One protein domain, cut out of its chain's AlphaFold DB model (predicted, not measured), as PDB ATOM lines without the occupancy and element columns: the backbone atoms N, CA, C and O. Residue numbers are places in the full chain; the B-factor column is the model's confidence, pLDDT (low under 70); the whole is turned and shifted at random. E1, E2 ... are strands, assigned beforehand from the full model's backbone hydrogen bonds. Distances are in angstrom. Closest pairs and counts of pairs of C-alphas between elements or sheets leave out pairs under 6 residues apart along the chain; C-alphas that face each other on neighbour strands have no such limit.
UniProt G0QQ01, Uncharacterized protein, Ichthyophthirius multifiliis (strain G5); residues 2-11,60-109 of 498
ATOM      1  N   VAL A   2      23.136  80.010 148.929       30.66
ATOM      2  CA  VAL A   2      22.984  81.298 149.621       30.66
ATOM      3  C   VAL A   2      21.668  81.921 149.163       30.66
ATOM      4  O   VAL A   2      21.415  82.016 147.962       30.66
ATOM      5  N   ASP A   3      20.807  82.272 150.115       32.59
ATOM      6  CA  ASP A   3      19.631  83.096 149.861       32.59
ATOM      7  C   ASP A   3      20.100  84.544 149.677       32.59
ATOM      8  O   ASP A   3      20.523  85.208 150.620       32.59
ATOM      9  N   TRP A   4      20.092  85.010 148.431       37.91
ATOM     10  CA  TRP A   4      20.588  86.333 148.053       37.91
ATOM     11  C   TRP A   4      19.645  87.476 148.450       37.91
ATOM     12  O   TRP A   4      20.012  88.641 148.298       37.91
ATOM     13  N   SER A   5      18.452  87.177 148.980       31.05
ATOM     14  CA  SER A   5      17.463  88.196 149.349       31.05
ATOM     15  C   SER A   5      17.940  89.147 150.458       31.05
ATOM     16  O   SER A   5      17.509  90.300 150.484       31.05
ATOM     17  N   SER A   6      18.870  88.717 151.320       29.50
ATOM     18  CA  SER A   6      19.395  89.514 152.441       29.50
ATOM     19  C   SER A   6      20.767  90.161 152.189       29.50
ATOM     20  O   SER A   6      21.104  91.139 152.854       29.50
ATOM     21  N   CYS A   7      21.550  89.677 151.214       29.91
ATOM     22  CA  CYS A   7      22.888  90.210 150.892       29.91
ATOM     23  C   CYS A   7      22.883  91.293 149.797       29.91
ATOM     24  O   CYS A   7      23.887  91.980 149.594       29.91
ATOM     25  N   LEU A   8      21.765  91.465 149.089       32.50
ATOM     26  CA  LEU A   8      21.618  92.470 148.038       32.50
ATOM     27  C   LEU A   8      21.368  93.855 148.640       32.50
ATOM     28  O   LEU A   8      20.246  94.354 148.718       32.50
ATOM     29  N   ASN A   9      22.457  94.511 149.038       29.95
ATOM     30  CA  ASN A   9      22.446  95.941 149.304       29.95
ATOM     31  C   ASN A   9      21.939  96.661 148.038       29.95
ATOM     32  O   ASN A   9      22.532  96.534 146.962       29.95
ATOM     33  N   ARG A  10      20.825  97.398 148.162       30.83
ATOM     34  CA  ARG A  10      19.994  97.988 147.085       30.83
ATOM     35  C   ARG A  10      20.719  98.919 146.086       30.83
ATOM     36  O   ARG A  10      20.073  99.476 145.203       30.83
ATOM     37  N   GLN A  11      22.032  99.110 146.200       27.80
ATOM     38  CA  GLN A  11      22.837  99.964 145.322       27.80
ATOM     39  C   GLN A  11      23.342  99.260 144.052       27.80
ATOM     40  O   GLN A  11      23.452  99.913 143.019       27.80
ATOM     41  N   PRO A  60      13.154  78.871 134.079       88.62
ATOM     42  CA  PRO A  60      12.177  78.916 135.165       88.62
ATOM     43  C   PRO A  60      12.456  80.052 136.162       88.62
ATOM     44  O   PRO A  60      13.575  80.207 136.651       88.62
ATOM     45  N   GLY A  61      11.427  80.848 136.470       89.56
ATOM     46  CA  GLY A  61      11.532  82.004 137.366       89.56
ATOM     47  C   GLY A  61      12.122  83.269 136.730       89.56
ATOM     48  O   GLY A  61      12.171  84.297 137.403       89.56
ATOM     49  N   VAL A  62      12.528  83.233 135.456       92.31
ATOM     50  CA  VAL A  62      12.950  84.412 134.687       92.31
ATOM     51  C   VAL A  62      11.785  84.912 133.840       92.31
ATOM     52  O   VAL A  62      11.222  84.168 133.043       92.31
ATOM     53  N   ILE A  63      11.436  86.185 133.997       91.19
ATOM     54  CA  ILE A  63      10.487  86.888 133.135       91.19
ATOM     55  C   ILE A  63      11.286  87.919 132.346       91.19
ATOM     56  O   ILE A  63      11.944  88.769 132.944       91.19
ATOM     57  N   ILE A  64      11.228  87.831 131.021       94.88
ATOM     58  CA  ILE A  64      11.896  88.737 130.085       94.88
ATOM     59  C   ILE A  64      10.916  89.122 128.977       94.88
ATOM     60  O   ILE A  64      10.075  88.309 128.590       94.88
ATOM     61  N   GLY A  65      11.017  90.346 128.474       92.31
ATOM     62  CA  GLY A  65      10.228  90.823 127.342       92.31
ATOM     63  C   GLY A  65      10.783  92.125 126.775       92.31
ATOM     64  O   GLY A  65      11.665  92.729 127.382       92.31
ATOM     65  N   ASP A  66      10.275  92.534 125.616       95.75
ATOM     66  CA  ASP A  66      10.644  93.781 124.936       95.75
ATOM     67  C   ASP A  66       9.975  94.993 125.619       95.75
ATOM     68  O   ASP A  66       8.813  94.914 126.030       95.75
ATOM     69  N   CYS A  67      10.704  96.103 125.762       95.56
ATOM     70  CA  CYS A  67      10.184  97.364 126.300       95.56
ATOM     71  C   CYS A  67       9.339  98.162 125.290       95.56
ATOM     72  O   CYS A  67       8.686  99.131 125.674       95.56
ATOM     73  N   GLY A  68       9.336  97.765 124.019       94.12
ATOM     74  CA  GLY A  68       8.586  98.382 122.937       94.12
ATOM     75  C   GLY A  68       9.373  99.434 122.155       94.12
ATOM     76  O   GLY A  68      10.607  99.482 122.151       94.12
ATOM     77  N   SER A  69       8.618 100.274 121.443       95.38
ATOM     78  CA  SER A  69       9.156 101.316 120.566       95.38
ATOM     79  C   SER A  69       9.946 102.377 121.325       95.38
ATOM     80  O   SER A  69       9.621 102.742 122.456       95.38
ATOM     81  N   LYS A  70      10.968 102.910 120.661       95.00
ATOM     82  CA  LYS A  70      11.879 103.935 121.164       95.00
ATOM     83  C   LYS A  70      11.853 105.146 120.229       95.00
ATOM     84  O   LYS A  70      11.255 105.140 119.154       95.00
ATOM     85  N   SER A  71      12.517 106.222 120.645       93.19
ATOM     86  CA  SER A  71      12.701 107.398 119.787       93.19
ATOM     87  C   SER A  71      13.605 107.099 118.585       93.19
ATOM     88  O   SER A  71      13.421 107.677 117.517       93.19
ATOM     89  N   GLY A  72      14.568 106.193 118.751       94.75
ATOM     90  CA  GLY A  72      15.536 105.762 117.747       94.75
ATOM     91  C   GLY A  72      16.132 104.407 118.123       94.75
ATOM     92  O   GLY A  72      15.776 103.828 119.150       94.75
ATOM     93  N   LEU A  73      17.047 103.898 117.296       94.19
ATOM     94  CA  LEU A  73      17.680 102.589 117.486       94.19
ATOM     95  C   LEU A  73      16.672 101.423 117.566       94.19
ATOM     96  O   LEU A  73      16.850 100.482 118.335       94.19
ATOM     97  N   GLU A  74      15.623 101.449 116.737       91.62
ATOM     98  CA  GLU A  74      14.573 100.410 116.699       91.62
ATOM     99  C   GLU A  74      15.109  98.995 116.425       91.62
ATOM    100  O   GLU A  74      14.479  98.013 116.795       91.62
ATOM    101  N   GLY A  75      16.292  98.878 115.814       92.88
ATOM    102  CA  GLY A  75      16.967  97.593 115.614       92.88
ATOM    103  C   GLY A  75      17.564  96.973 116.883       92.88
ATOM    104  O   GLY A  75      18.159  95.901 116.784       92.88
ATOM    105  N   ILE A  76      17.457  97.641 118.038       92.75
ATOM    106  CA  ILE A  76      17.916  97.161 119.346       92.75
ATOM    107  C   ILE A  76      16.708  96.717 120.181       92.75
ATOM    108  O   ILE A  76      15.772  97.487 120.409       92.75
ATOM    109  N   ASP A  77      16.763  95.482 120.667       92.69
ATOM    110  CA  ASP A  77      15.762  94.782 121.478       92.69
ATOM    111  C   ASP A  77      15.940  95.078 122.976       92.69
ATOM    112  O   ASP A  77      16.210  94.200 123.799       92.69
ATOM    113  N   ASN A  78      15.817  96.354 123.351       94.31
ATOM    114  CA  ASN A  78      15.838  96.757 124.756       94.31
ATOM    115  C   ASN A  78      14.739  96.029 125.542       94.31
ATOM    116  O   ASN A  78      13.557  96.293 125.340       94.31
ATOM    117  N   GLY A  79      15.137  95.146 126.460       93.88
ATOM    118  CA  GLY A  79      14.205  94.344 127.247       93.88
ATOM    119  C   GLY A  79      14.157  94.688 128.733       93.88
ATOM    120  O   GLY A  79      15.072  95.305 129.286       93.88
ATOM    121  N   PHE A  80      13.098  94.228 129.394       92.44
ATOM    122  CA  PHE A  80      12.984  94.199 130.852       92.44
ATOM    123  C   PHE A  80      13.274  92.794 131.385       92.44
ATOM    124  O   PHE A  80      13.075  91.800 130.688       92.44
ATOM    125  N   LEU A  81      13.721  92.702 132.641       93.44
ATOM    126  CA  LEU A  81      14.047  91.435 133.291       93.44
ATOM    127  C   LEU A  81      13.544  91.421 134.735       93.44
ATOM    128  O   LEU A  81      13.833  92.332 135.511       93.44
ATOM    129  N   GLN A  82      12.820  90.370 135.111       94.19
ATOM    130  CA  GLN A  82      12.365  90.127 136.475       94.19
ATOM    131  C   GLN A  82      12.718  88.700 136.901       94.19
ATOM    132  O   GLN A  82      12.443  87.729 136.198       94.19
ATOM    133  N   PHE A  83      13.289  88.577 138.098       93.38
ATOM    134  CA  PHE A  83      13.640  87.297 138.701       93.38
ATOM    135  C   PHE A  83      12.666  86.950 139.828       93.38
ATOM    136  O   PHE A  83      12.447  87.744 140.742       93.38
ATOM    137  N   LYS A  84      12.107  85.739 139.792       94.06
ATOM    138  CA  LYS A  84      11.278  85.152 140.851       94.06
ATOM    139  C   LYS A  84      12.031  83.988 141.491       94.06
ATOM    140  O   LYS A  84      11.985  82.872 140.985       94.06
ATOM    141  N   ASN A  85      12.726  84.263 142.598       92.94
ATOM    142  CA  ASN A  85      13.473  83.273 143.392       92.94
ATOM    143  C   ASN A  85      14.453  82.410 142.566       92.94
ATOM    144  O   ASN A  85      14.617  81.216 142.825       92.94
ATOM    145  N   VAL A  86      15.103  83.010 141.565       90.62
ATOM    146  CA  VAL A  86      16.089  82.323 140.720       90.62
ATOM    147  C   VAL A  86      17.331  81.992 141.546       90.62
ATOM    148  O   VAL A  86      17.912  82.864 142.190       90.62
ATOM    149  N   LYS A  87      17.740  80.720 141.530       88.31
ATOM    150  CA  LYS A  87      18.913  80.222 142.259       88.31
ATOM    151  C   LYS A  87      20.087  80.046 141.302       88.31
ATOM    152  O   LYS A  87      19.959  79.346 140.301       88.31
ATOM    153  N   ILE A  88      21.232  80.628 141.652       89.06
ATOM    154  CA  ILE A  88      22.494  80.497 140.911       89.06
ATOM    155  C   ILE A  88      23.600  79.930 141.818       89.06
ATOM    156  O   ILE A  88      23.532  80.114 143.039       89.06
ATOM    157  N   PRO A  89      24.600  79.217 141.262       90.50
ATOM    158  CA  PRO A  89      25.787  78.807 142.011       90.50
ATOM    159  C   PRO A  89      26.528  80.006 142.613       90.50
ATOM    160  O   PRO A  89      26.486  81.102 142.059       90.50
ATOM    161  N   TYR A  90      27.220  79.789 143.736       84.81
ATOM    162  CA  TYR A  90      28.034  80.831 144.375       84.81
ATOM    163  C   TYR A  90      29.136  81.341 143.435       84.81
ATOM    164  O   TYR A  90      29.306  82.547 143.301       84.81
ATOM    165  N   ASP A  91      29.775  80.428 142.701       89.31
ATOM    166  CA  ASP A  91      30.872  80.715 141.765       89.31
ATOM    167  C   ASP A  91      30.471  81.622 140.580       89.31
ATOM    168  O   ASP A  91      31.320  82.023 139.789       89.31
ATOM    169  N   ASN A  92      29.183  81.962 140.436       87.56
ATOM    170  CA  ASN A  92      28.710  82.956 139.471       87.56
ATOM    171  C   ASN A  92      28.862  84.406 139.974       87.56
ATOM    172  O   ASN A  92      28.653  85.339 139.195       87.56
ATOM    173  N   LEU A  93      29.174  84.620 141.256       88.00
ATOM    174  CA  LEU A  93      29.446  85.943 141.813       88.00
ATOM    175  C   LEU A  93      30.801  86.455 141.304       88.00
ATOM    176  O   LEU A  93      31.825  85.809 141.491       88.00
ATOM    177  N   LEU A  94      30.824  87.645 140.699       87.19
ATOM    178  CA  LEU A  94      32.076  88.324 140.353       87.19
ATOM    179  C   LEU A  94      32.684  88.949 141.619       87.19
ATOM    180  O   LEU A  94      32.367  90.086 141.968       87.19
ATOM    181  N   ASP A  95      33.550  88.207 142.305       86.50
ATOM    182  CA  ASP A  95      33.957  88.480 143.689       86.50
ATOM    183  C   ASP A  95      35.408  88.962 143.875       86.50
ATOM    184  O   ASP A  95      35.880  89.078 145.004       86.50
ATOM    185  N   ARG A  96      36.091  89.362 142.788       84.19
ATOM    186  CA  ARG A  96      37.519  89.770 142.764       84.19
ATOM    187  C   ARG A  96      37.973  90.658 143.933       84.19
ATOM    188  O   ARG A  96      39.111  90.534 144.364       84.19
ATOM    189  N   PHE A  97      37.136  91.596 144.382       82.62
ATOM    190  CA  PHE A  97      37.454  92.517 145.487       82.62
ATOM    191  C   PHE A  97      36.554  92.350 146.709       82.62
ATOM    192  O   PHE A  97      36.757  93.018 147.726       82.62
ATOM    193  N   SER A  98      35.476  91.583 146.582       87.19
ATOM    194  CA  SER A  98      34.380  91.537 147.543       87.19
ATOM    195  C   SER A  98      33.676  90.195 147.423       87.19
ATOM    196  O   SER A  98      32.989  89.949 146.438       87.19
ATOM    197  N   GLN A  99      33.857  89.366 148.442       90.19
ATOM    198  CA  GLN A  99      33.479  87.958 148.486       90.19
ATOM    199  C   GLN A  99      32.573  87.672 149.685       90.19
ATOM    200  O   GLN A  99      32.478  88.480 150.615       90.19
ATOM    201  N   ILE A 100      31.919  86.512 149.675       89.12
ATOM    202  CA  ILE A 100      31.149  86.011 150.815       89.12
ATOM    203  C   ILE A 100      31.780  84.699 151.273       89.12
ATOM    204  O   ILE A 100      31.628  83.663 150.633       89.12
ATOM    205  N   GLU A 101      32.465  84.730 152.410       86.69
ATOM    206  CA  GLU A 101      33.065  83.541 153.014       86.69
ATOM    207  C   GLU A 101      32.228  83.107 154.215       86.69
ATOM    208  O   GLU A 101      32.010  83.892 155.132       86.69
ATOM    209  N   ASN A 102      31.754  81.855 154.229       87.38
ATOM    210  CA  ASN A 102      30.932  81.299 155.317       87.38
ATOM    211  C   ASN A 102      29.688  82.143 155.672       87.38
ATOM    212  O   ASN A 102      29.237  82.145 156.813       87.38
ATOM    213  N   GLY A 103      29.122  82.856 154.692       86.31
ATOM    214  CA  GLY A 103      27.977  83.751 154.895       86.31
ATOM    215  C   GLY A 103      28.348  85.175 155.324       86.31
ATOM    216  O   GLY A 103      27.460  86.016 155.432       86.31
ATOM    217  N   GLU A 104      29.634  85.477 155.506       88.50
ATOM    218  CA  GLU A 104      30.116  86.802 155.883       88.50
ATOM    219  C   GLU A 104      30.734  87.544 154.699       88.50
ATOM    220  O   GLU A 104      31.560  87.013 153.953       88.50
ATOM    221  N   PHE A 105      30.365  88.814 154.549       89.88
ATOM    222  CA  PHE A 105      30.932  89.688 153.531       89.88
ATOM    223  C   PHE A 105      32.371  90.092 153.885       89.88
ATOM    224  O   PHE A 105      32.616  90.709 154.924       89.88
ATOM    225  N   LYS A 106      33.318  89.824 152.984       89.06
ATOM    226  CA  LYS A 106      34.725  90.227 153.105       89.06
ATOM    227  C   LYS A 106      35.167  91.014 151.877       89.06
ATOM    228  O   LYS A 106      34.772  90.717 150.758       89.06
ATOM    229  N   THR A 107      35.993  92.036 152.082       88.38
ATOM    230  CA  THR A 107      36.438  92.952 151.022       88.38
ATOM    231  C   THR A 107      37.891  93.357 151.228       88.38
ATOM    232  O   THR A 107      38.299  93.654 152.352       88.38
ATOM    233  N   GLU A 108      38.657  93.443 150.143       85.50
ATOM    234  CA  GLU A 108      40.010  94.015 150.176       85.50
ATOM    235  C   GLU A 108      39.966  95.552 150.250       85.50
ATOM    236  O   GLU A 108      40.851  96.200 150.814       85.50
ATOM    237  N   ILE A 109      38.895  96.156 149.723       82.44
ATOM    238  CA  ILE A 109      38.688  97.606 149.712       82.44
ATOM    239  C   ILE A 109      37.742  97.973 150.857       82.44
ATOM    240  O   ILE A 109      36.529  97.774 150.760       82.44
TER     241      ILE A 109
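AT A GLANCE: This is residues 2 to 11 and 60 to 109 of the 498 residues of an uncharacterized protein of Ichthyophthirius multifiliis (strain G5) (UniProt G0QQ01). With little regular structure, this is a chain of two separate strand hairpins, E1-E2 with a wide loop and the smaller E3-E4, joined by the long link 84 to 97. The 60 printed residues hold four named strands, E1 to E4 in chain order, 18 residues in all; the class is all strand, each sheet an antiparallel pair. The whole is extended, radius of gyration of the C-alphas 16.5 A, spanning 46 by 29 by 20 A.

IN THESE COORDINATES: Find C-alpha 62 at (12.950, 84.412, 134.687); E1, residues 62 to 66, runs 13.7 A from there. E2 is residues 79 to 83, 13.5 A. E3 is residues 98 to 101; E4, residues 104 to 107, ends at (36.438, 92.952, 151.022).

HOW THE PARTS SIT: Look at hairpin E1 and E2, antiparallel at 166 degrees: N 82 and O 63 are 2.8 A apart. In hairpin E3 and E4, at 149 degrees, N 99 and O 106 are 2.8 A apart. E2 and E3 are apart.

THE WHOLE: C-alphas 71 and 102 are farthest apart, 47.7 A. Links E1 to E2 and E2 to E3 are long. Residues 12 to 59 are cut out, a gap of 25.7 A between C-alphas 11 and 60. Residues 2 to 11 have pLDDT under 70.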